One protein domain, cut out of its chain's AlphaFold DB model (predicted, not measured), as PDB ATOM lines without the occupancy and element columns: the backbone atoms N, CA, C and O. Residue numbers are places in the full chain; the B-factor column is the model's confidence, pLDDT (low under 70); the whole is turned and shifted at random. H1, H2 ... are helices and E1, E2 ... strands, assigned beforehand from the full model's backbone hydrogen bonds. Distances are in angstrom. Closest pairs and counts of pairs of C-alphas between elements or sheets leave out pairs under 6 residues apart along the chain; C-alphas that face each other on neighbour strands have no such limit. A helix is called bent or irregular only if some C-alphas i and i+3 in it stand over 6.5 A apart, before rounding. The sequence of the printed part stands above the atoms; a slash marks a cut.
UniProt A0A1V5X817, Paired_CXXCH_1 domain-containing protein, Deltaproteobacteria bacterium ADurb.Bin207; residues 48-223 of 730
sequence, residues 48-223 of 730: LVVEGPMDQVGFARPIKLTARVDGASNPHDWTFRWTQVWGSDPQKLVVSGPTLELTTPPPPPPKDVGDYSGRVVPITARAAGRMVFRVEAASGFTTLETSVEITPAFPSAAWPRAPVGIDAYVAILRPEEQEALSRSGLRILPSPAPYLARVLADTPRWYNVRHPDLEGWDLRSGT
ATOM      1  N   LEU A  48     -55.324  34.471 159.194       91.25
ATOM      2  CA  LEU A  48     -54.794  35.235 160.318       91.25
ATOM      3  C   LEU A  48     -55.183  34.555 161.638       91.25
ATOM      4  O   LEU A  48     -56.365  34.372 161.923       91.25
ATOM      5  N   VAL A  49     -54.180  34.176 162.425       91.62
ATOM      6  CA  VAL A  49     -54.314  33.503 163.721       91.62
ATOM      7  C   VAL A  49     -53.648  34.358 164.789       91.62
ATOM      8  O   VAL A  49     -52.603  34.960 164.546       91.62
ATOM      9  N   VAL A  50     -54.244  34.408 165.978       94.12
ATOM     10  CA  VAL A  50     -53.647  35.052 167.150       94.12
ATOM     11  C   VAL A  50     -53.440  34.018 168.242       94.12
ATOM     12  O   VAL A  50     -54.343  33.248 168.558       94.12
ATOM     13  N   GLU A  51     -52.249  34.029 168.828       94.56
ATOM     14  CA  GLU A  51     -51.845  33.142 169.910       94.56
ATOM     15  C   GLU A  51     -51.525  33.932 171.175       94.56
ATOM     16  O   GLU A  51     -50.953  35.023 171.118       94.56
ATOM     17  N   GLY A  52     -51.858  33.355 172.326       92.19
ATOM     18  CA  GLY A  52     -51.561  33.907 173.642       92.19
ATOM     19  C   GLY A  52     -52.704  33.682 174.635       92.19
ATOM     20  O   GLY A  52     -53.751  33.146 174.263       92.19
ATOM     21  N   PRO A  53     -52.510  34.051 175.910       91.69
ATOM     22  CA  PRO A  53     -53.536  33.895 176.930       91.69
ATOM     23  C   PRO A  53     -54.633  34.945 176.723       91.69
ATOM     24  O   PRO A  53     -54.371  36.146 176.795       91.69
ATOM     25  N   MET A  54     -55.853  34.481 176.463       91.25
ATOM     26  CA  MET A  54     -57.014  35.330 176.179       91.25
ATOM     27  C   MET A  54     -58.112  35.169 177.234       91.25
ATOM     28  O   MET A  54     -58.700  36.165 177.647       91.25
ATOM     29  N   ASP A  55     -58.317  33.962 177.760       90.06
ATOM     30  CA  ASP A  55     -59.423  33.655 178.670       90.06
ATOM     31  C   ASP A  55     -58.976  33.538 180.135       90.06
ATOM     32  O   ASP A  55     -57.943  32.942 180.441       90.06
ATOM     33  N   GLN A  56     -59.764  34.114 181.049       89.56
ATOM     34  CA  GLN A  56     -59.532  34.152 182.505       89.56
ATOM     35  C   GLN A  56     -58.099  34.526 182.904       89.56
ATOM     36  O   GLN A  56     -57.492  33.965 183.823       89.56
ATOM     37  N   VAL A  57     -57.510  35.494 182.205       91.50
ATOM     38  CA  VAL A  57     -56.090  35.825 182.392       91.50
ATOM     39  C   VAL A  57     -55.791  36.396 183.787       91.50
ATOM     40  O   VAL A  57     -54.663  36.289 184.280       91.50
ATOM     41  N   GLY A  58     -56.814  36.911 184.476       91.94
ATOM     42  CA  GLY A  58     -56.760  37.551 185.787       91.94
ATOM     43  C   GLY A  58     -56.576  39.068 185.712       91.94
ATOM     44  O   GLY A  58     -56.171  39.618 184.689       91.94
ATOM     45  N   PHE A  59     -56.861  39.749 186.823       94.62
ATOM     46  CA  PHE A  59     -56.716  41.202 186.966       94.62
ATOM     47  C   PHE A  59     -55.275  41.638 187.223       94.62
ATOM     48  O   PHE A  59     -54.537  40.931 187.910       94.62
ATOM     49  N   ALA A  60     -54.907  42.826 186.735       93.69
ATOM     50  CA  ALA A  60     -53.565  43.401 186.850       93.69
ATOM     51  C   ALA A  60     -52.451  42.451 186.357       93.69
ATOM     52  O   ALA A  60     -51.367  42.365 186.940       93.69
ATOM     53  N   ARG A  61     -52.723  41.692 185.287       94.00
ATOM     54  CA  ARG A  61     -51.808  40.688 184.729       94.00
ATOM     55  C   ARG A  61     -51.225  41.169 183.404       94.00
ATOM     56  O   ARG A  61     -51.991  41.567 182.526       94.00
ATOM     57  N   PRO A  62     -49.892  41.119 183.232       95.31
ATOM     58  CA  PRO A  62     -49.286  41.325 181.928       95.31
ATOM     59  C   PRO A  62     -49.582  40.120 181.028       95.31
ATOM     60  O   PRO A  62     -49.426  38.972 181.451       95.31
ATOM     61  N   ILE A  63     -49.983  40.385 179.790       95.75
ATOM     62  CA  ILE A  63     -50.204  39.380 178.751       95.75
ATOM     63  C   ILE A  63     -49.523  39.806 177.452       95.75
ATOM     64  O   ILE A  63     -49.312  40.993 177.201       95.75
ATOM     65  N   LYS A  64     -49.205  38.813 176.623       97.25
ATOM     66  CA  LYS A  64     -48.602  38.983 175.304       97.25
ATOM     67  C   LYS A  64     -49.361  38.128 174.302       97.25
ATOM     68  O   LYS A  64     -49.415  36.911 174.470       97.25
ATOM     69  N   LEU A  65     -49.917  38.763 173.277       97.38
ATOM     70  CA  LEU A  65     -50.527  38.102 172.130       97.38
ATOM     71  C   LEU A  65     -49.643  38.282 170.898       97.38
ATOM     72  O   LEU A  65     -49.019  39.329 170.731       97.38
ATOM     73  N   THR A  66     -49.601  37.271 170.035       96.88
ATOM     74  CA  THR A  66     -48.840  37.296 168.780       96.88
ATOM     75  C   THR A  66     -49.745  36.884 167.627       96.88
ATOM     76  O   THR A  66     -50.319  35.799 167.648       96.88
ATOM     77  N   ALA A  67     -49.878  37.748 166.625       95.50
ATOM     78  CA  ALA A  67     -50.565  37.445 165.378       95.50
ATOM     79  C   ALA A  67     -49.607  36.814 164.359       95.50
ATOM     80  O   ALA A  67     -48.450  37.219 164.242       95.50
ATOM     81  N   ARG A  68     -50.098  35.849 163.585       93.19
ATOM     82  CA  ARG A  68     -49.384  35.243 162.456       93.19
ATOM     83  C   ARG A  68     -50.343  34.886 161.329       93.19
ATOM     84  O   ARG A  68     -51.534  34.699 161.562       93.19
ATOM     85  N   VAL A  69     -49.825  34.797 160.106       91.88
ATOM     86  CA  VAL A  69     -50.600  34.351 158.942       91.88
ATOM     87  C   VAL A  69     -50.202  32.922 158.583       91.88
ATOM     88  O   VAL A  69     -49.107  32.667 158.087       91.88
ATOM     89  N   ASP A  70     -51.110  31.987 158.834       88.31
ATOM     90  CA  ASP A  70     -50.959  30.566 158.537       88.31
ATOM     91  C   ASP A  70     -51.166  30.329 157.051       88.31
ATOM     92  O   ASP A  70     -52.078  30.898 156.455       88.31
ATOM     93  N   GLY A  71     -50.333  29.482 156.444       80.00
ATOM     94  CA  GLY A  71     -50.370  29.238 155.000       80.00
ATOM     95  C   GLY A  71     -49.744  30.357 154.157       80.00
ATOM     96  O   GLY A  71     -49.837  30.306 152.934       80.00
ATOM     97  N   ALA A  72     -49.095  31.352 154.775       73.69
ATOM     98  CA  ALA A  72     -48.292  32.335 154.053       73.69
ATOM     99  C   ALA A  72     -46.966  31.722 153.568       73.69
ATOM    100  O   ALA A  72     -46.255  31.071 154.331       73.69
ATOM    101  N   SER A  73     -46.607  31.988 152.311       67.06
ATOM    102  CA  SER A  73     -45.336  31.572 151.701       67.06
ATOM    103  C   SER A  73     -44.116  32.308 152.272       67.06
ATOM    104  O   SER A  73     -43.017  31.759 152.240       67.06
ATOM    105  N   ASN A  74     -44.300  33.510 152.836       69.69
ATOM    106  CA  ASN A  74     -43.262  34.249 153.553       69.69
ATOM    107  C   ASN A  74     -43.856  35.043 154.742       69.69
ATOM    108  O   ASN A  74     -44.621  35.989 154.532       69.69
ATOM    109  N   PRO A  75     -43.528  34.696 156.000       63.34
ATOM    110  CA  PRO A  75     -44.080  35.360 157.184       63.34
ATOM    111  C   PRO A  75     -43.578  36.801 157.390       63.34
ATOM    112  O   PRO A  75     -44.181  37.535 158.170       63.34
ATOM    113  N   HIS A  76     -42.513  37.232 156.700       68.12
ATOM    114  CA  HIS A  76     -41.939  38.578 156.848       68.12
ATOM    115  C   HIS A  76     -42.599  39.661 155.977       68.12
ATOM    116  O   HIS A  76     -42.354  40.843 156.206       68.12
ATOM    117  N   ASP A  77     -43.468  39.285 155.034       83.44
ATOM    118  CA  ASP A  77     -44.084  40.219 154.076       83.44
ATOM    119  C   ASP A  77     -45.407  40.831 154.575       83.44
ATOM    120  O   ASP A  77     -46.099  41.530 153.830       83.44
ATOM    121  N   TRP A  78     -45.781  40.551 155.825       90.12
ATOM    122  CA  TRP A  78     -47.044  40.979 156.418       90.12
ATOM    123  C   TRP A  78     -46.837  42.124 157.404       90.12
ATOM    124  O   TRP A  78     -46.031  42.051 158.332       90.12
ATOM    125  N   THR A  79     -47.627  43.178 157.229       92.94
ATOM    126  CA  THR A  79     -47.745  44.275 158.193       92.94
ATOM    127  C   THR A  79     -48.977  44.054 159.058       92.94
ATOM    128  O   THR A  79     -50.010  43.628 158.549       92.94
ATOM    129  N   PHE A  80     -48.870  44.324 160.360       95.00
ATOM    130  CA  PHE A  80     -49.940  44.086 161.327       95.00
ATOM    131  C   PHE A  80     -50.377  45.396 161.973       95.00
ATOM    132  O   PHE A  80     -49.541  46.195 162.404       95.00
ATOM    133  N   ARG A  81     -51.689  45.597 162.081       96.31
ATOM    134  CA  ARG A  81     -52.295  46.721 162.794       96.31
ATOM    135  C   ARG A  81     -53.270  46.193 163.832       96.31
ATOM    136  O   ARG A  81     -54.219  45.500 163.492       96.31
ATOM    137  N   TRP A  82     -53.056  46.584 165.083       96.88
ATOM    138  CA  TRP A  82     -53.957  46.294 166.194       96.88
ATOM    139  C   TRP A  82     -54.833  47.506 166.498       96.88
ATOM    140  O   TRP A  82     -54.366  48.644 166.471       96.88
ATOM    141  N   THR A  83     -56.110  47.285 166.788       94.75
ATOM    142  CA  THR A  83     -57.053  48.337 167.181       94.75
ATOM    143  C   THR A  83     -58.001  47.796 168.237       94.75
ATOM    144  O   THR A  83     -58.664  46.787 168.014       94.75
ATOM    145  N   GLN A  84     -58.084  48.461 169.389       92.69
ATOM    146  CA  GLN A  84     -59.125  48.148 170.362       92.69
ATOM    147  C   GLN A  84     -60.464  48.642 169.818       92.69
ATOM    148  O   GLN A  84     -60.627  49.829 169.544       92.69
ATOM    149  N   VAL A  85     -61.410  47.726 169.635       87.56
ATOM    150  CA  VAL A  85     -62.730  48.038 169.068       87.56
ATOM    151  C   VAL A  85     -63.822  48.073 170.132       87.56
ATOM    152  O   VAL A  85     -64.873  48.668 169.906       87.56
ATOM    153  N   TRP A  86     -63.585  47.454 171.295       84.38
ATOM    154  CA  TRP A  86     -64.540  47.420 172.398       84.38
ATOM    155  C   TRP A  86     -63.872  47.079 173.742       84.38
ATOM    156  O   TRP A  86     -62.789  46.488 173.783       84.38
ATOM    157  N   GLY A  87     -64.555  47.397 174.843       84.44
ATOM    158  CA  GLY A  87     -64.212  46.939 176.190       84.44
ATOM    159  C   GLY A  87     -63.417  47.938 177.030       84.44
ATOM    160  O   GLY A  87     -63.295  49.103 176.665       84.44
ATOM    161  N   SER A  88     -62.922  47.480 178.179       88.00
ATOM    162  CA  SER A  88     -62.215  48.310 179.165       88.00
ATOM    163  C   SER A  88     -60.823  48.730 178.698       88.00
ATOM    164  O   SER A  88     -60.154  47.991 177.985       88.00
ATOM    165  N   ASP A  89     -60.329  49.879 179.150       91.94
ATOM    166  CA  ASP A  89     -58.954  50.272 178.840       91.94
ATOM    167  C   ASP A  89     -57.946  49.411 179.627       91.94
ATOM    168  O   ASP A  89     -58.098  49.232 180.845       91.94
ATOM    169  N   PRO A  90     -56.900  48.874 178.976       93.81
ATOM    170  CA  PRO A  90     -55.819  48.193 179.677       93.81
ATOM    171  C   PRO A  90     -54.992  49.193 180.501       93.81
ATOM    172  O   PRO A  90     -54.864  50.366 180.156       93.81
ATOM    173  N   GLN A  91     -54.346  48.725 181.573       95.00
ATOM    174  CA  GLN A  91     -53.469  49.575 182.395       95.00
ATOM    175  C   GLN A  91     -52.190  49.993 181.657       95.00
ATOM    176  O   GLN A  91     -51.605  51.036 181.944       95.00
ATOM    177  N   LYS A  92     -51.724  49.140 180.743       95.12
ATOM    178  CA  LYS A  92     -50.575  49.367 179.860       95.12
ATOM    179  C   LYS A  92     -50.871  48.702 178.529       95.12
ATOM    180  O   LYS A  92     -51.439  47.615 178.535       95.12
ATOM    181  N   LEU A  93     -50.450  49.318 177.429       96.56
ATOM    182  CA  LEU A  93     -50.620  48.790 176.079       96.56
ATOM    183  C   LEU A  93     -49.401  49.147 175.229       96.56
ATOM    184  O   LEU A  93     -49.036  50.317 175.129       96.56
ATOM    185  N   VAL A  94     -48.785  48.141 174.619       96.75
ATOM    186  CA  VAL A  94     -47.655  48.281 173.700       96.75
ATOM    187  C   VAL A  94     -47.921  47.398 172.487       96.75
ATOM    188  O   VAL A  94     -48.122  46.193 172.612       96.75
ATOM    189  N   VAL A  95     -47.916  48.000 171.300       95.56
ATOM    190  CA  VAL A  95     -48.054  47.291 170.022       95.56
ATOM    191  C   VAL A  95     -46.707  47.311 169.313       95.56
ATOM    192  O   VAL A  95     -46.121  48.377 169.137       95.56
ATOM    193  N   SER A  96     -46.221  46.145 168.889       94.31
ATOM    194  CA  SER A  96     -44.969  46.010 168.139       94.31
ATOM    195  C   SER A  96     -45.125  44.968 167.033       94.31
ATOM    196  O   SER A  96     -45.018  43.762 167.267       94.31
ATOM    197  N   GLY A  97     -45.433  45.439 165.818       91.69
ATOM    198  CA  GLY A  97     -45.703  44.592 164.654       91.69
ATOM    199  C   GLY A  97     -46.780  43.534 164.951       91.69
ATOM    200  O   GLY A  97     -47.903  43.905 165.298       91.69
ATOM    201  N   PRO A  98     -46.466  42.227 164.858       94.19
ATOM    202  CA  PRO A  98     -47.428  41.162 165.141       94.19
ATOM    203  C   PRO A  98     -47.779  41.028 166.629       94.19
ATOM    204  O   PRO A  98     -48.696  40.285 166.965       94.19
ATOM    205  N   THR A  99     -47.060  41.697 167.531       96.88
ATOM    206  CA  THR A  99     -47.205  41.508 168.978       96.88
ATOM    207  C   THR A  99     -48.052  42.606 169.622       96.88
ATOM    208  O   THR A  99     -47.816  43.795 169.396       96.88
ATOM    209  N   LEU A 100     -48.973  42.196 170.494       97.12
ATOM    210  CA  LEU A 100     -49.727  43.042 171.415       97.12
ATOM    211  C   LEU A 100     -49.350  42.674 172.857       97.12
ATOM    212  O   LEU A 100     -49.653  41.574 173.314       97.12
ATOM    213  N   GLU A 101     -48.709  43.581 173.585       97.56
ATOM    214  CA  GLU A 101     -48.429  43.426 175.015       97.56
ATOM    215  C   GLU A 101     -49.314  44.381 175.813       97.56
ATOM    216  O   GLU A 101     -49.358  45.579 175.533       97.56
ATOM    217  N   LEU A 102     -50.028  43.871 176.816       97.00
ATOM    218  CA  LEU A 102     -50.875  44.706 177.663       97.00
ATOM    219  C   LEU A 102     -50.899  44.244 179.115       97.00
ATOM    220  O   LEU A 102     -50.522  43.121 179.428       97.00
ATOM    221  N   THR A 103     -51.349  45.116 180.015       96.81
ATOM    222  CA  THR A 103     -51.693  44.749 181.399       96.81
ATOM    223  C   THR A 103     -53.194  44.885 181.601       96.81
ATOM    224  O   THR A 103     -53.755  45.946 181.325       96.81
ATOM    225  N   THR A 104     -53.845  43.820 182.071       95.25
ATOM    226  CA  THR A 104     -55.297  43.812 182.281       95.25
ATOM    227  C   THR A 104     -55.742  44.802 183.363       95.25
ATOM    228  O   THR A 104     -54.936  45.181 184.219       95.25
ATOM    229  N   PRO A 105     -57.019  45.232 183.351       94.44
ATOM    230  CA  PRO A 105     -57.571  46.139 184.357       94.44
ATOM    231  C   PRO A 105     -57.358  45.667 185.809       94.44
ATOM    232  O   PRO A 105     -57.204  44.463 186.054       94.44
ATOM    233  N   PRO A 106     -57.357  46.592 186.788       93.56
ATOM    234  CA  PRO A 106     -57.270  46.236 188.202       93.56
ATOM    235  C   PRO A 106     -58.525  45.473 188.667       93.56
ATOM    236  O   PRO A 106     -59.577  45.585 188.034       93.56
ATOM    237  N   PRO A 107     -58.442  44.723 189.784       91.75
ATOM    238  CA  PRO A 107     -59.618  44.095 190.378       91.75
ATOM    239  C   PRO A 107     -60.608  45.148 190.923       91.75
ATOM    240  O   PRO A 107     -60.226  46.310 191.110       91.75
ATOM    241  N   PRO A 108     -61.862  44.753 191.225       89.12
ATOM    242  CA  PRO A 108     -62.829  45.621 191.900       89.12
ATOM    243  C   PRO A 108     -62.253  46.221 193.194       89.12
ATOM    244  O   PRO A 108     -61.554  45.515 193.922       89.12
ATOM    245  N   PRO A 109     -62.521  47.500 193.512       86.88
ATOM    246  CA  PRO A 109     -61.928  48.160 194.670       86.88
ATOM    247  C   PRO A 109     -62.483  47.612 196.003       86.88
ATOM    248  O   PRO A 109     -63.620  47.141 196.043       86.88
ATOM    249  N   PRO A 110     -61.753  47.770 197.129       82.69
ATOM    250  CA  PRO A 110     -62.142  47.247 198.448       82.69
ATOM    251  C   PRO A 110     -63.566  47.606 198.896       82.69
ATOM    252  O   PRO A 110     -64.272  46.792 199.477       82.69
ATOM    253  N   LYS A 111     -64.008  48.833 198.602       79.00
ATOM    254  CA  LYS A 111     -65.351  49.314 198.958       79.00
ATOM    255  C   LYS A 111     -66.479  48.514 198.293       79.00
ATOM    256  O   LYS A 111     -67.537  48.376 198.886       79.00
ATOM    257  N   ASP A 112     -66.245  47.975 197.094       75.75
ATOM    258  CA  ASP A 112     -67.257  47.244 196.323       75.75
ATOM    259  C   ASP A 112     -67.303  45.756 196.723       75.75
ATOM    260  O   ASP A 112     -68.214  45.033 196.321       75.75
ATOM    261  N   VAL A 113     -66.327  45.304 197.522       78.69
ATOM    262  CA  VAL A 113     -66.240  43.940 198.068       78.69
ATOM    263  C   VAL A 113     -66.538  43.864 199.568       78.69
ATOM    264  O   VAL A 113     -66.670  42.761 200.089       78.69
ATOM    265  N   GLY A 114     -66.674  45.008 200.252       72.00
ATOM    266  CA  GLY A 114     -66.953  45.102 201.692       72.00
ATOM    267  C   GLY A 114     -68.139  44.245 202.136       72.00
ATOM    268  O   GLY A 114     -68.007  43.420 203.039       72.00
ATOM    269  N   ASP A 115     -69.252  44.357 201.408       73.00
ATOM    270  CA  ASP A 115     -70.510  43.635 201.662       73.00
ATOM    271  C   ASP A 115     -70.400  42.108 201.481       73.00
ATOM    272  O   ASP A 115     -71.336  41.361 201.775       73.00
ATOM    273  N   TYR A 116     -69.262  41.633 200.969       78.44
ATOM    274  CA  TYR A 116     -68.998  40.237 200.637       78.44
ATOM    275  C   TYR A 116     -67.903  39.615 201.503       78.44
ATOM    276  O   TYR A 116     -67.406  38.556 201.129       78.44
ATOM    277  N   SER A 117     -67.518  40.229 202.631       82.31
ATOM    278  CA  SER A 117     -66.472  39.704 203.527       82.31
ATOM    279  C   SER A 117     -66.612  38.194 203.755       82.31
ATOM    280  O   SER A 117     -67.661  37.704 204.185       82.31
ATOM    281  N   GLY A 118     -65.560  37.448 203.420       79.00
ATOM    282  CA  GLY A 118     -65.505  35.997 203.546       79.00
ATOM    283  C   GLY A 118     -66.307  35.215 202.504       79.00
ATOM    284  O   GLY A 118     -66.474  34.016 202.701       79.00
ATOM    285  N   ARG A 119     -66.823  35.830 201.429       81.31
ATOM    286  CA  ARG A 119     -67.741  35.224 200.436       81.31
ATOM    287  C   ARG A 119     -67.339  35.522 198.997       81.31
ATOM    288  O   ARG A 119     -66.487  36.368 198.737       81.31
ATOM    289  N   VAL A 120     -67.985  34.829 198.057       85.75
ATOM    290  CA  VAL A 120     -67.832  35.091 196.620       85.75
ATOM    291  C   VAL A 120     -68.288  36.511 196.286       85.75
ATOM    292  O   VAL A 120     -69.407  36.916 196.601       85.75
ATOM    293  N   VAL A 121     -67.409  37.244 195.620       88.31
ATOM    294  CA  VAL A 121     -67.612  38.593 195.104       88.31
ATOM    295  C   VAL A 121     -68.206  38.499 193.697       88.31
ATOM    296  O   VAL A 121     -67.694  37.730 192.878       88.31
ATOM    297  N   PRO A 122     -69.252  39.281 193.375       87.62
ATOM    298  CA  PRO A 122     -69.775  39.326 192.020       87.62
ATOM    299  C   PRO A 122     -68.791  40.011 191.083       87.62
ATOM    300  O   PRO A 122     -68.266  41.085 191.385       87.62
ATOM    301  N   ILE A 123     -68.634  39.447 189.893       90.50
ATOM    302  CA  ILE A 123     -67.949  40.100 188.784       90.50
ATOM    303  C   ILE A 123     -69.016  40.526 187.775       90.50
ATOM    304  O   ILE A 123     -69.584  39.708 187.056       90.50
ATOM    305  N   THR A 124     -69.324  41.821 187.733       89.38
ATOM    306  CA  THR A 124     -70.235  42.379 186.723       89.38
ATOM    307  C   THR A 124     -69.575  42.392 185.345       89.38
ATOM    308  O   THR A 124     -68.359  42.249 185.224       89.38
ATOM    309  N   ALA A 125     -70.353  42.614 184.286       88.50
ATOM    310  CA  ALA A 125     -69.808  42.707 182.933       88.50
ATOM    311  C   ALA A 125     -68.752  43.825 182.781       88.50
ATOM    312  O   ALA A 125     -67.748  43.631 182.098       88.50
ATOM    313  N   ARG A 126     -68.936  44.965 183.465       86.94
ATOM    314  CA  ARG A 126     -67.953  46.060 183.544       86.94
ATOM    315  C   ARG A 126     -66.713  45.630 184.325       86.94
ATOM    316  O   ARG A 126     -65.591  45.828 183.865       86.94
ATOM    317  N   ALA A 127     -66.919  45.036 185.501       89.75
ATOM    318  CA  ALA A 127     -65.844  44.615 186.394       89.75
ATOM    319  C   ALA A 127     -65.000  43.469 185.817       89.75
ATOM    320  O   ALA A 127     -63.824  43.372 186.138       89.75
ATOM    321  N   ALA A 128     -65.570  42.643 184.935       91.50
ATOM    322  CA  ALA A 128     -64.873  41.577 184.218       91.50
ATOM    323  C   ALA A 128     -63.692  42.088 183.377       91.50
ATOM    324  O   ALA A 128     -62.773  41.324 183.088       91.50
ATOM    325  N   GLY A 129     -63.701  43.370 182.987       90.62
ATOM    326  CA  GLY A 129     -62.587  44.001 182.279       90.62
ATOM    327  C   GLY A 129     -62.370  43.473 180.860       90.62
ATOM    328  O   GLY A 129     -61.244  43.530 180.370       90.62
ATOM    329  N   ARG A 130     -63.413  42.922 180.223       90.06
ATOM    330  CA  ARG A 130     -63.337  42.357 178.868       90.06
ATOM    331  C   ARG A 130     -62.877  43.406 177.859       90.06
ATOM    332  O   ARG A 130     -63.266  44.570 177.948       90.06
ATOM    333  N   MET A 131     -62.077  42.973 176.893       90.50
ATOM    334  CA  MET A 131     -61.491  43.798 175.837       90.50
ATOM    335  C   MET A 131     -61.592  43.068 174.504       90.50
ATOM    336  O   MET A 131     -61.370  41.864 174.454       90.50
ATOM    337  N   VAL A 132     -61.879  43.784 173.418       89.56
ATOM    338  CA  VAL A 132     -61.840  43.219 172.063       89.56
ATOM    339  C   VAL A 132     -60.868  44.024 171.220       89.56
ATOM    340  O   VAL A 132     -61.015  45.241 171.068       89.56
ATOM    341  N   PHE A 133     -59.892  43.326 170.647       93.12
ATOM    342  CA  PHE A 133     -58.934  43.886 169.709       93.12
ATOM    343  C   PHE A 133     -59.145  43.279 168.332       93.12
ATOM    344  O   PHE A 133     -59.180  42.064 168.165       93.12
ATOM    345  N   ARG A 134     -59.234  44.145 167.334       94.19
ATOM    346  CA  ARG A 134     -59.118  43.784 165.931       94.19
ATOM    347  C   ARG A 134     -57.648  43.777 165.543       94.19
ATOM    348  O   ARG A 134     -56.920  44.707 165.900       94.19
ATOM    349  N   VAL A 135     -57.234  42.760 164.799       95.75
ATOM    350  CA  VAL A 135     -55.945  42.741 164.113       95.75
ATOM    351  C   VAL A 135     -56.161  42.590 162.615       95.75
ATOM    352  O   VAL A 135     -56.867  41.695 162.154       95.75
ATOM    353  N   GLU A 136     -55.538  43.487 161.867       95.75
ATOM    354  CA  GLU A 136     -55.496  43.480 160.409       95.75
ATOM    355  C   GLU A 136     -54.074  43.112 159.979       95.75
ATOM    356  O   GLU A 136     -53.109  43.709 160.459       95.75
ATOM    357  N   ALA A 137     -53.943  42.128 159.093       94.62
ATOM    358  CA  ALA A 137     -52.690  41.751 158.454       94.62
ATOM    359  C   ALA A 137     -52.767  42.068 156.957       94.62
ATOM    360  O   ALA A 137     -53.691  41.618 156.278       94.62
ATOM    361  N   ALA A 138     -51.799  42.818 156.432       92.56
ATOM    362  CA  ALA A 138     -51.765  43.219 155.027       92.56
ATOM    363  C   ALA A 138     -50.437  42.854 154.349       92.56
ATOM    364  O   ALA A 138     -49.363  43.110 154.900       92.56
ATOM    365  N   SER A 139     -50.532  42.304 153.136       90.75
ATOM    366  CA  SER A 139     -49.405  42.039 152.235       90.75
ATOM    367  C   SER A 139     -49.842  42.241 150.778       90.75
ATOM    368  O   SER A 139     -50.747  41.563 150.283       90.75
ATOM    369  N   GLY A 140     -49.241  43.216 150.086       85.88
ATOM    370  CA  GLY A 140     -49.650  43.607 148.730       85.88
ATOM    371  C   GLY A 140     -51.117  44.056 148.666       85.88
ATOM    372  O   GLY A 140     -51.501  45.013 149.334       85.88
ATOM    373  N   PHE A 141     -51.932  43.362 147.863       83.50
ATOM    374  CA  PHE A 141     -53.382  43.600 147.731       83.50
ATOM    375  C   PHE A 141     -54.241  42.714 148.646       83.50
ATOM    376  O   PHE A 141     -55.468  42.795 148.601       83.50
ATOM    377  N   THR A 142     -53.620  41.853 149.454       85.69
ATOM    378  CA  THR A 142     -54.331  40.939 150.349       85.69
ATOM    379  C   THR A 142     -54.417  41.548 151.740       85.69
ATOM    380  O   THR A 142     -53.402  41.931 152.327       85.69
ATOM    381  N   THR A 143     -55.626  41.592 152.296       90.19
ATOM    382  CA  THR A 143     -55.874  41.982 153.687       90.19
ATOM    383  C   THR A 143     -56.677  40.891 154.375       90.19
ATOM    384  O   THR A 143     -57.693  40.435 153.854       90.19
ATOM    385  N   LEU A 144     -56.201  40.470 155.540       91.12
ATOM    386  CA  LEU A 144     -56.883  39.544 156.432       91.12
ATOM    387  C   LEU A 144     -57.199  40.275 157.731       91.12
ATOM    388  O   LEU A 144     -56.383  41.052 158.221       91.12
ATOM    389  N   GLU A 145     -58.358  39.997 158.306       92.00
ATOM    390  CA  GLU A 145     -58.777  40.573 159.577       92.00
ATOM    391  C   GLU A 145     -59.283  39.462 160.492       92.00
ATOM    392  O   GLU A 145     -59.927  38.509 160.048       92.00
ATOM    393  N   THR A 146     -58.993  39.588 161.781       89.62
ATOM    394  CA  THR A 146     -59.679  38.829 162.822       89.62
ATOM    395  C   THR A 146     -59.830  39.685 164.075       89.62
ATOM    396  O   THR A 146     -59.156  40.702 164.242       89.62
ATOM    397  N   SER A 147     -60.733  39.282 164.961       89.62
ATOM    398  CA  SER A 147     -60.912  39.908 166.268       89.62
ATOM    399  C   SER A 147     -60.615  38.901 167.365       89.62
ATOM    400  O   SER A 147     -60.980  37.731 167.263       89.62
ATOM    401  N   VAL A 148     -59.966  39.375 168.421       89.81
ATOM    402  CA  VAL A 148     -59.643  38.590 169.607       89.81
ATOM    403  C   VAL A 148     -60.298  39.234 170.805       89.81
ATOM    404  O   VAL A 148     -60.293  40.460 170.953       89.81
ATOM    405  N   GLU A 149     -60.862  38.400 171.661       90.12
ATOM    406  CA  GLU A 149     -61.421  38.828 172.927       90.12
ATOM    407  C   GLU A 149     -60.463  38.441 174.048       90.12
ATOM    408  O   GLU A 149     -59.933  37.337 174.066       90.12
ATOM    409  N   ILE A 150     -60.230  39.365 174.971       92.31
ATOM    410  CA  ILE A 150     -59.405  39.164 176.155       92.31
ATOM    411  C   ILE A 150     -60.316  39.334 177.362       92.31
ATOM    412  O   ILE A 150     -60.906  40.398 177.567       92.31
ATOM    413  N   THR A 151     -60.395  38.291 178.177       92.00
ATOM    414  CA  THR A 151     -61.284  38.190 179.330       92.00
ATOM    415  C   THR A 151     -60.452  38.012 180.599       92.00
ATOM    416  O   THR A 151     -60.006  36.904 180.895       92.00
ATOM    417  N   PRO A 152     -60.219  39.081 181.386       93.62
ATOM    418  CA  PRO A 152     -59.561  38.974 182.690       93.62
ATOM    419  C   PRO A 152     -60.284  38.025 183.646       93.62
ATOM    420  O   PRO A 152     -59.644  37.170 184.256       93.62
ATOM    421  N   ALA A 153     -61.604  38.157 183.740       92.81
ATOM    422  CA  ALA A 153     -62.477  37.301 184.529       92.81
ATOM    423  C   ALA A 153     -63.799  37.110 183.787       92.81
ATOM    424  O   ALA A 153     -64.278  38.041 183.137       92.81
ATOM    425  N   PHE A 154     -64.418  35.937 183.901       91.06
ATOM    426  CA  PHE A 154     -65.796  35.790 183.439       91.06
ATOM    427  C   PHE A 154     -66.753  36.489 184.410       91.06
ATOM    428  O   PHE A 154     -66.530  36.433 185.624       91.06
ATOM    429  N   PRO A 155     -67.822  37.134 183.907       89.62
ATOM    430  CA  PRO A 155     -68.870  37.637 184.775       89.62
ATOM    431  C   PRO A 155     -69.447  36.515 185.637       89.62
ATOM    432  O   PRO A 155     -69.664  35.396 185.165       89.62
ATOM    433  N   SER A 156     -69.700  36.827 186.900       86.81
ATOM    434  CA  SER A 156     -70.240  35.890 187.873       86.81
ATOM    435  C   SER A 156     -71.178  36.612 188.828       86.81
ATOM    436  O   SER A 156     -70.926  37.733 189.278       86.81
ATOM    437  N   ALA A 157     -72.292  35.965 189.151       77.25
ATOM    438  CA  ALA A 157     -73.115  36.387 190.269       77.25
ATOM    439  C   ALA A 157     -72.406  36.030 191.586       77.25
ATOM    440  O   ALA A 157     -71.737  35.001 191.671       77.25
ATOM    441  N   ALA A 158     -72.590  36.849 192.625       73.31
ATOM    442  CA  ALA A 158     -72.032  36.677 193.975       73.31
ATOM    443  C   ALA A 158     -72.599  35.471 194.751       73.31
ATOM    444  O   ALA A 158     -72.862  35.546 195.952       73.31
ATOM    445  N   TRP A 159     -72.921  34.383 194.066       73.19
ATOM    446  CA  TRP A 159     -73.482  33.210 194.701       73.19
ATOM    447  C   TRP A 159     -72.376  32.353 195.277       73.19
ATOM    448  O   TRP A 159     -71.253  32.358 194.772       73.19
ATOM    449  N   PRO A 160     -72.706  31.509 196.259       71.31
ATOM    450  CA  PRO A 160     -71.825  30.437 196.679       71.31
ATOM    451  C   PRO A 160     -71.780  29.332 195.605       71.31
ATOM    452  O   PRO A 160     -71.869  28.148 195.917       71.31
ATOM    453  N   ARG A 161     -71.703  29.698 194.318       76.00
ATOM    454  CA  ARG A 161     -71.674  28.791 193.177       76.00
ATOM    455  C   ARG A 161     -70.802  29.298 192.060       76.00
ATOM    456  O   ARG A 161     -70.962  30.424 191.604       76.00
ATOM    457  N   ALA A 162     -69.935  28.417 191.593       81.75
ATOM    458  CA  ALA A 162     -69.009  28.689 190.512       81.75
ATOM    459  C   ALA A 162     -69.138  27.578 189.467       81.75
ATOM    460  O   ALA A 162     -69.078  26.400 189.838       81.75
ATOM    461  N   PRO A 163     -69.315  27.898 188.175       87.81
ATOM    462  CA  PRO A 163     -69.228  26.879 187.143       87.81
ATOM    463  C   PRO A 163     -67.854  26.203 187.193       87.81
ATOM    464  O   PRO A 163     -66.855  26.830 187.557       87.81
ATOM    465  N   VAL A 164     -67.806  24.918 186.849       90.12
ATOM    466  CA  VAL A 164     -66.542  24.171 186.806       90.12
ATOM    467  C   VAL A 164     -65.552  24.885 185.882       90.12
ATOM    468  O   VAL A 164     -65.917  25.344 184.800       90.12
ATOM    469  N   GLY A 165     -64.295  24.997 186.305       89.31
ATOM    470  CA  GLY A 165     -63.241  25.587 185.474       89.31
ATOM    471  C   GLY A 165     -63.304  27.114 185.337       89.31
ATOM    472  O   GLY A 165     -62.561  27.673 184.532       89.31
ATOM    473  N   ILE A 166     -64.169  27.786 186.103       90.25
ATOM    474  CA  ILE A 166     -64.246  29.248 186.161       90.25
ATOM    475  C   ILE A 166     -63.667  29.742 187.482       90.25
ATOM    476  O   ILE A 166     -64.002  29.235 188.555       90.25
ATOM    477  N   ASP A 167     -62.822  30.761 187.399       90.94
ATOM    478  CA  ASP A 167     -62.308  31.466 188.558       90.94
ATOM    479  C   ASP A 167     -63.434  32.151 189.330       90.94
ATOM    480  O   ASP A 167     -64.208  32.947 188.792       90.94
ATOM    481  N   ALA A 168     -63.474  31.893 190.630       90.31
ATOM    482  CA  ALA A 168     -64.253  32.661 191.580       90.31
ATOM    483  C   ALA A 168     -63.332  33.600 192.362       90.31
ATOM    484  O   ALA A 168     -62.161  33.306 192.618       90.31
ATOM    485  N   TYR A 169     -63.885  34.733 192.774       91.75
ATOM    486  CA  TYR A 169     -63.182  35.714 193.586       91.75
ATOM    487  C   TYR A 169     -63.852  35.781 194.948       91.75
ATOM    488  O   TYR A 169     -65.069  35.901 195.010       91.75
ATOM    489  N   VAL A 170     -63.085  35.672 196.029       90.38
ATOM    490  CA  VAL A 170     -63.604  35.652 197.403       90.38
ATOM    491  C   VAL A 170     -63.010  36.817 198.181       90.38
ATOM    492  O   VAL A 170     -61.790  37.000 198.170       90.38
ATOM    493  N   ALA A 171     -63.847  37.612 198.847       89.81
ATOM    494  CA  ALA A 171     -63.354  38.698 199.687       89.81
ATOM    495  C   ALA A 171     -62.681  38.117 200.938       89.81
ATOM    496  O   ALA A 171     -63.262  37.284 201.633       89.81
ATOM    497  N   ILE A 172     -61.458  38.566 201.207       88.31
ATOM    498  CA  ILE A 172     -60.637  38.155 202.354       88.31
ATOM    499  C   ILE A 172     -60.185  39.404 203.111       88.31
ATOM    500  O   ILE A 172     -59.035  39.828 203.046       88.31
ATOM    501  N   LEU A 173     -61.133  40.052 203.779       83.31
ATOM    502  CA  LEU A 173     -60.886  41.264 204.559       83.31
ATOM    503  C   LEU A 173     -60.298  40.946 205.934       83.31
ATOM    504  O   LEU A 173     -59.748  41.840 206.579       83.31
ATOM    505  N   ARG A 174     -60.399  39.686 206.376       85.19
ATOM    506  CA  ARG A 174     -59.905  39.235 207.677       85.19
ATOM    507  C   ARG A 174     -59.015  37.989 207.549       85.19
ATOM    508  O   ARG A 174     -59.292  37.134 206.705       85.19
ATOM    509  N   PRO A 175     -57.949  37.850 208.361       84.50
ATOM    510  CA  PRO A 175     -57.016  36.722 208.261       84.50
ATOM    511  C   PRO A 175     -57.676  35.339 208.384       84.50
ATOM    512  O   PRO A 175     -57.308  34.409 207.665       84.50
ATOM    513  N   GLU A 176     -58.684  35.202 209.247       84.38
ATOM    514  CA  GLU A 176     -59.422  33.953 209.452       84.38
ATOM    515  C   GLU A 176     -60.179  33.486 208.194       84.38
ATOM    516  O   GLU A 176     -60.385  32.287 207.997       84.38
ATOM    517  N   GLU A 177     -60.540  34.406 207.293       86.00
ATOM    518  CA  GLU A 177     -61.201  34.090 206.020       86.00
ATOM    519  C   GLU A 177     -60.221  33.408 205.054       86.00
ATOM    520  O   GLU A 177     -60.581  32.460 204.349       86.00
ATOM    521  N   GLN A 178     -58.956  33.832 205.064       86.25
ATOM    522  CA  GLN A 178     -57.897  33.195 204.284       86.25
ATOM    523  C   GLN A 178     -57.595  31.780 204.800       86.25
ATOM    524  O   GLN A 178     -57.422  30.848 204.008       86.25
ATOM    525  N   GLU A 179     -57.580  31.594 206.121       86.31
ATOM    526  CA  GLU A 179     -57.416  30.278 206.743       86.31
ATOM    527  C   GLU A 179     -58.589  29.346 206.403       86.31
ATOM    528  O   GLU A 179     -58.364  28.202 205.993       86.31
ATOM    529  N   ALA A 180     -59.830  29.838 206.487       84.75
ATOM    530  CA  ALA A 180     -61.027  29.094 206.098       84.75
ATOM    531  C   ALA A 180     -60.959  28.628 204.633       84.75
ATOM    532  O   ALA A 180     -61.205  27.453 204.340       84.75
ATOM    533  N   LEU A 181     -60.552  29.512 203.714       87.19
ATOM    534  CA  LEU A 181     -60.361  29.165 202.303       87.19
ATOM    535  C   LEU A 181     -59.293  28.090 202.105       87.19
ATOM    536  O   LEU A 181     -59.520  27.153 201.338       87.19
ATOM    537  N   SER A 182     -58.168  28.166 202.819       86.88
ATOM    538  CA  SER A 182     -57.091  27.169 202.713       86.88
ATOM    539  C   SER A 182     -57.540  25.745 203.074       86.88
ATOM    540  O   SER A 182     -57.001  24.773 202.549       86.88
ATOM    541  N   ARG A 183     -58.574  25.610 203.917       87.38
ATOM    542  CA  ARG A 183     -59.139  24.325 204.368       87.38
ATOM    543  C   ARG A 183     -60.309  23.827 203.521       87.38
ATOM    544  O   ARG A 183     -60.757  22.701 203.716       87.38
ATOM    545  N   SER A 184     -60.798  24.638 202.586       85.69
ATOM    546  CA  SER A 184     -62.001  24.339 201.793       85.69
ATOM    547  C   SER A 184     -61.797  23.277 200.707       85.69
ATOM    548  O   SER A 184     -62.764  22.752 200.153       85.69
ATOM    549  N   GLY A 185     -60.538  22.979 200.368       86.88
ATOM    550  CA  GLY A 185     -60.189  22.128 199.233       86.88
ATOM    551  C   GLY A 185     -60.344  22.812 197.870       86.88
ATOM    552  O   GLY A 185     -60.269  22.122 196.853       86.88
ATOM    553  N   LEU A 186     -60.583  24.131 197.832       88.88
ATOM    554  CA  LEU A 186     -60.501  24.941 196.615       88.88
ATOM    555  C   LEU A 186     -59.043  25.129 196.199       88.88
ATOM    556  O   LEU A 186     -58.159  25.303 197.040       88.88
ATOM    557  N   ARG A 187     -58.791  25.162 194.889       91.56
ATOM    558  CA  ARG A 187     -57.466  25.515 194.383       91.56
ATOM    559  C   ARG A 187     -57.289  27.027 194.477       91.56
ATOM    560  O   ARG A 187     -57.912  27.772 193.727       91.56
ATOM    561  N   ILE A 188     -56.424  27.475 195.379       91.00
ATOM    562  CA  ILE A 188     -56.077  28.893 195.515       91.00
ATOM    563  C   ILE A 188     -55.080  29.266 194.413       91.00
ATOM    564  O   ILE A 188     -54.047  28.617 194.240       91.00
ATOM    565  N   LEU A 189     -55.411  30.303 193.650       91.81
ATOM    566  CA  LEU A 189     -54.580  30.875 192.595       91.81
ATOM    567  C   LEU A 189     -53.920  32.172 193.092       91.81
ATOM    568  O   LEU A 189     -54.311  32.698 194.136       91.81
ATOM    569  N   PRO A 190     -52.929  32.725 192.367       91.38
ATOM    570  CA  PRO A 190     -52.350  34.016 192.717       91.38
ATOM    571  C   PRO A 190     -53.423  35.107 192.825       91.38
ATOM    572  O   PRO A 190     -54.086  35.445 191.839       91.38
ATOM    573  N   SER A 191     -53.587  35.642 194.035       91.19
ATOM    574  CA  SER A 191     -54.565  36.683 194.339       91.19
ATOM    575  C   SER A 191     -54.209  37.995 193.632       91.19
ATOM    576  O   SER A 191     -53.056  38.423 193.695       91.19
ATOM    577  N   PRO A 192     -55.177  38.673 192.989       91.50
ATOM    578  CA  PRO A 192     -54.940  39.965 192.343       91.50
ATOM    579  C   PRO A 192     -54.762  41.118 193.342       91.50
ATOM    580  O   PRO A 192     -54.252  42.173 192.975       91.50
ATOM    581  N   ALA A 193     -55.200  40.942 194.591       92.50
ATOM    582  CA  ALA A 193     -55.102  41.933 195.654       92.50
ATOM    583  C   ALA A 193     -55.121  41.254 197.037       92.50
ATOM    584  O   ALA A 193     -55.648  40.148 197.157       92.50
ATOM    585  N   PRO A 194     -54.608  41.904 198.100       91.06
ATOM    586  CA  PRO A 194     -54.602  41.326 199.448       91.06
ATOM    587  C   PRO A 194     -56.006  41.106 200.032       91.06
ATOM    588  O   PRO A 194     -56.167  40.252 200.889       91.06
ATOM    589  N   TYR A 195     -57.010  41.845 199.556       91.75
ATOM    590  CA  TYR A 195     -58.406  41.754 200.000       91.75
ATOM    591  C   TYR A 195     -59.273  40.826 199.132       91.75
ATOM    592  O   TYR A 195     -60.470  40.692 199.384       91.75
ATOM    593  N   LEU A 196     -58.703  40.218 198.083       93.00
ATOM    594  CA  LEU A 196     -59.453  39.446 197.094       93.00
ATOM    595  C   LEU A 196     -58.692  38.178 196.700       93.00
ATOM    596  O   LEU A 196     -57.724  38.229 195.941       93.00
ATOM    597  N   ALA A 197     -59.154  37.031 197.185       92.69
ATOM    598  CA  ALA A 197     -58.631  35.729 196.806       92.69
ATOM    599  C   ALA A 197     -59.182  35.306 195.443       92.69
ATOM    600  O   ALA A 197     -60.375  35.441 195.192       92.69
ATOM    601  N   ARG A 198     -58.326  34.754 194.579       93.25
ATOM    602  CA  ARG A 198     -58.730  34.083 193.334       93.25
ATOM    603  C   ARG A 198     -58.692  32.577 193.570       93.25
ATOM    604  O   ARG A 198     -57.653  32.049 193.967       93.25
ATOM    605  N   VAL A 199     -59.801  31.887 193.345       91.81
ATOM    606  CA  VAL A 199     -59.935  30.448 193.598       91.81
ATOM    607  C   VAL A 199     -60.556  29.746 192.398       91.81
ATOM    608  O   VAL A 199     -61.372  30.325 191.692       91.81
ATOM    609  N   LEU A 200     -60.188  28.486 192.188       90.44
ATOM    610  CA  LEU A 200     -60.721  27.652 191.117       90.44
ATOM    611  C   LEU A 200     -61.454  26.444 191.701       90.44
ATOM    612  O   LEU A 200     -60.883  25.671 192.480       90.44
ATOM    613  N   ALA A 201     -62.707  26.280 191.281       87.94
ATOM    614  CA  ALA A 201     -63.487  25.068 191.487       87.94
ATOM    615  C   ALA A 201     -63.366  24.183 190.237       87.94
ATOM    616  O   ALA A 201     -64.001  24.405 189.209       87.94
ATOM    617  N   ASP A 202     -62.470  23.208 190.313       86.19
ATOM    618  CA  ASP A 202     -62.071  22.341 189.205       86.19
ATOM    619  C   ASP A 202     -62.938  21.084 189.052       86.19
ATOM    620  O   ASP A 202     -62.895  20.430 188.011       86.19
ATOM    621  N   THR A 203     -63.727  20.737 190.070       85.88
ATOM    622  CA  THR A 203     -64.539  19.518 190.090       85.88
ATOM    623  C   THR A 203     -65.972  19.805 190.545       85.88
ATOM    624  O   THR A 203     -66.177  20.596 191.470       85.88
ATOM    625  N   PRO A 204     -66.988  19.147 189.947       86.19
ATOM    626  CA  PRO A 204     -68.365  19.271 190.410       86.19
ATOM    627  C   PRO A 204     -68.524  18.653 191.808       86.19
ATOM    628  O   PRO A 204     -68.618  17.434 191.956       86.19
ATOM    629  N   ARG A 205     -68.522  19.489 192.852       85.06
ATOM    630  CA  ARG A 205     -68.732  19.089 194.251       85.06
ATOM    631  C   ARG A 205     -69.067  20.289 195.139       85.06
ATOM    632  O   ARG A 205     -69.173  21.424 194.677       85.06
ATOM    633  N   TRP A 206     -69.204  20.004 196.429       84.94
ATOM    634  CA  TRP A 206     -69.358  20.981 197.497       84.94
ATOM    635  C   TRP A 206     -67.988  21.250 198.120       84.94
ATOM    636  O   TRP A 206     -67.298  20.315 198.531       84.94
ATOM    637  N   TYR A 207     -67.595  22.517 198.166       84.69
ATOM    638  CA  TYR A 207     -66.386  22.978 198.833       84.69
ATOM    639  C   TYR A 207     -66.800  23.741 200.089       84.69
ATOM    640  O   TYR A 207     -67.352  24.837 200.006       84.69
ATOM    641  N   ASN A 208     -66.550  23.148 201.251       82.62
ATOM    642  CA  ASN A 208     -67.032  23.683 202.520       82.62
ATOM    643  C   ASN A 208     -66.060  24.755 203.031       82.62
ATOM    644  O   ASN A 208     -64.945  24.434 203.448       82.62
ATOM    645  N   VAL A 209     -66.475  26.018 203.033       78.00
ATOM    646  CA  VAL A 209     -65.709  27.147 203.577       78.00
ATOM    647  C   VAL A 209     -66.236  27.446 204.980       78.00
ATOM    648  O   VAL A 209     -67.208  28.174 205.181       78.00
ATOM    649  N   ARG A 210     -65.612  26.835 205.991       72.81
ATOM    650  CA  ARG A 210     -66.031  26.984 207.392       72.81
ATOM    651  C   ARG A 210     -65.314  28.157 208.049       72.81
ATOM    652  O   ARG A 210     -64.100  28.113 208.214       72.81
ATOM    653  N   HIS A 211     -66.078  29.164 208.455       63.22
ATOM    654  CA  HIS A 211     -65.592  30.324 209.197       63.22
ATOM    655  C   HIS A 211     -65.897  30.154 210.703       63.22
ATOM    656  O   HIS A 211     -66.934  29.581 211.032       63.22
ATOM    657  N   PRO A 212     -65.034  30.614 211.630       54.09
ATOM    658  CA  PRO A 212     -65.294  30.528 213.075       54.09
ATOM    659  C   PRO A 212     -66.425  31.458 213.568       54.09
ATOM    660  O   PRO A 212     -67.255  31.019 214.355       54.09
ATOM    661  N   ASP A 213     -66.501  32.700 213.063       54.16
ATOM    662  CA  ASP A 213     -67.501  33.714 213.481       54.16
ATOM    663  C   ASP A 213     -68.663  33.991 212.499       54.16
ATOM    664  O   ASP A 213     -69.585  34.740 212.819       54.16
ATOM    665  N   LEU A 214     -68.630  33.419 211.293       55.12
ATOM    666  CA  LEU A 214     -69.739  33.435 210.337       55.12
ATOM    667  C   LEU A 214     -70.261  32.000 210.281       55.12
ATOM    668  O   LEU A 214     -69.450  31.074 210.293       55.12
ATOM    669  N   GLU A 215     -71.577  31.787 210.191       59.84
ATOM    670  CA  GLU A 215     -72.078  30.473 209.771       59.84
ATOM    671  C   GLU A 215     -71.339  30.104 208.471       59.84
ATOM    672  O   GLU A 215     -71.371  30.862 207.499       59.84
ATOM    673  N   GLY A 216     -70.555  29.018 208.501       62.19
ATOM    674  CA  GLY A 216     -69.782  28.567 207.343       62.19
ATOM    675  C   GLY A 216     -70.675  28.415 206.108       62.19
ATOM    676  O   GLY A 216     -71.876  28.184 206.232       62.19
ATOM    677  N   TRP A 217     -70.096  28.546 204.918       69.94
ATOM    678  CA  TRP A 217     -70.831  28.466 203.656       69.94
ATOM    679  C   TRP A 217     -70.174  27.476 202.699       69.94
ATOM    680  O   TRP A 217     -68.967  27.245 202.751       69.94
ATOM    681  N   ASP A 218     -70.967  26.912 201.792       74.62
ATOM    682  CA  ASP A 218     -70.487  25.916 200.834       74.62
ATOM    683  C   ASP A 218     -70.455  26.504 199.429       74.62
ATOM    684  O   ASP A 218     -71.503  26.869 198.898       74.62
ATOM    685  N   LEU A 219     -69.283  26.541 198.785       79.44
ATOM    686  CA  LEU A 219     -69.207  26.810 197.351       79.44
ATOM    687  C   LEU A 219     -69.617  25.546 196.588       79.44
ATOM    688  O   LEU A 219     -68.957  24.511 196.698       79.44
ATOM    689  N   ARG A 220     -70.672  25.615 195.776       82.69
ATOM    690  CA  ARG A 220     -71.097  24.495 194.920       82.69
ATOM    691  C   ARG A 220     -70.615  24.701 193.495       82.69
ATOM    692  O   ARG A 220     -70.875  25.743 192.899       82.69
ATOM    693  N   SER A 221     -69.966  23.690 192.935       86.44
ATOM    694  CA  SER A 221     -69.553  23.710 191.535       86.44
ATOM    695  C   SER A 221     -70.346  22.727 190.685       86.44
ATOM    696  O   SER A 221     -70.680  21.628 191.135       86.44
ATOM    697  N   GLY A 222     -70.684  23.148 189.467       86.69
ATOM    698  CA  GLY A 222     -71.524  22.404 188.531       86.69
ATOM    699  C   GLY A 222     -71.248  22.775 187.075       86.69
ATOM    700  O   GLY A 222     -70.598  23.780 186.784       86.69
ATOM    701  N   THR A 223     -71.733  21.936 186.166       88.56
ATOM    702  CA  THR A 223     -71.694  22.142 184.710       88.56
ATOM    703  C   THR A 223     -73.011  22.736 184.218       88.56
ATOM    704  O   THR A 223     -74.035  22.604 184.886       88.56
TER     705      THR A 223
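AT A GLANCE: This is residues 48 to 223 of the 730 residues of the protein "Paired_CXXCH_1 domain-containing protein" of Deltaproteobacteria bacterium ADurb.Bin207 (UniProt A0A1V5X817). Two lobes stand end to end in a rod: one is a sandwich of the sheets E1 E2 E5 E4 and E3 E6 E7, the other a strongly twisted sheet E9 E11 E10 with H2 over one face and the small sheet E8 E13 E12 beside it. H1 lies in the second lobe, near E9. The 176 printed residues have 13 named strands and 2 named helices, in the order E1 to E5, H1, E6 to E9, H2, E10 to E13; the class is mostly strand. The sheets are antiparallel except E8 E13 E12, which is mixed. The whole is loose, with a radius of gyration of the C-alphas of 19.5 A and spans of 68 by 31 by 21 A.

HOW THE PARTS SIT: E1, residues 48 to 51, and E2, residues 62 to 70, form a hairpin, with N 49 and O 68 at 2.8 A. E2 pairs with E5, residues 99 to 103, with N 63 and O 102 at 2.8 A. E5 and the edge strand E4, residues 92 to 96, form a hairpin, with N 94 and O 101 at 2.8 A. In the second sheet E6, residues 131 to 139, lies between E3, residues 79 to 87, with N 81 and O 136 at 2.9 A, and E7, residues 142 to 150, with N 133 and O 148 at 2.9 A. These sheets are a sandwich, two sheets face to face, and the parts of them that face each other are 9.6 A apart centre to centre; the closest C-alphas of E1 and E7 are those of Leu 48 and Leu 144, 6.2 A apart. H1, residues 110 to 116, only grazes the sheet of E9, residues 167 to 171, E11, residues 196 to 200, and E10, residues 187 to 193. There N 168 and O 199 are 2.8 A apart, and N 189 and O 198 2.9 A. H2, residues 175 to 183, is on that sheet at a height of 9.6 A and runs along E11, at 4 degrees on the local plane. E9, H2 and E10 form a split strand-helix-strand unit, E11 between its two strands, with a right-handed crossover. H2 only grazes the sheet of E8, residues 161 to 163, E13, residues 217 to 222, and E12, residues 206 to 209; N 162 and O 220 are 3.1 A apart, N 207 and O 219 2.8 A. In H2 every O i to N i+4 pair is within hydrogen-bond range; in H1 1 of 3 is, and 2 of 4 O i to N i+3 pairs.

IN THESE COORDINATES: E1 begins at C-alpha 48, (-54.794, 35.235, 160.318). E2 measures 25.8 A, E3 24.5 A, E6 26.6 A and E7 26.4 A. H1 is irregular, with C-alphas 112 and 115 7.2 A apart. H2 measures 13.2 A and E10 16.6 A. E13, 16.3 A long, ends at C-alpha 222, (-71.524, 22.404, 188.531).

THE WHOLE: The C-alphas farthest apart, those of Phe 141 and Asp 213, are 68.0 A apart. The printed part has no cut. The link H1 to E6 is long, with 14 residues. Mean pLDDT of the printed part is 87.2; residues 73 to 76 and 211 to 217 are under 70.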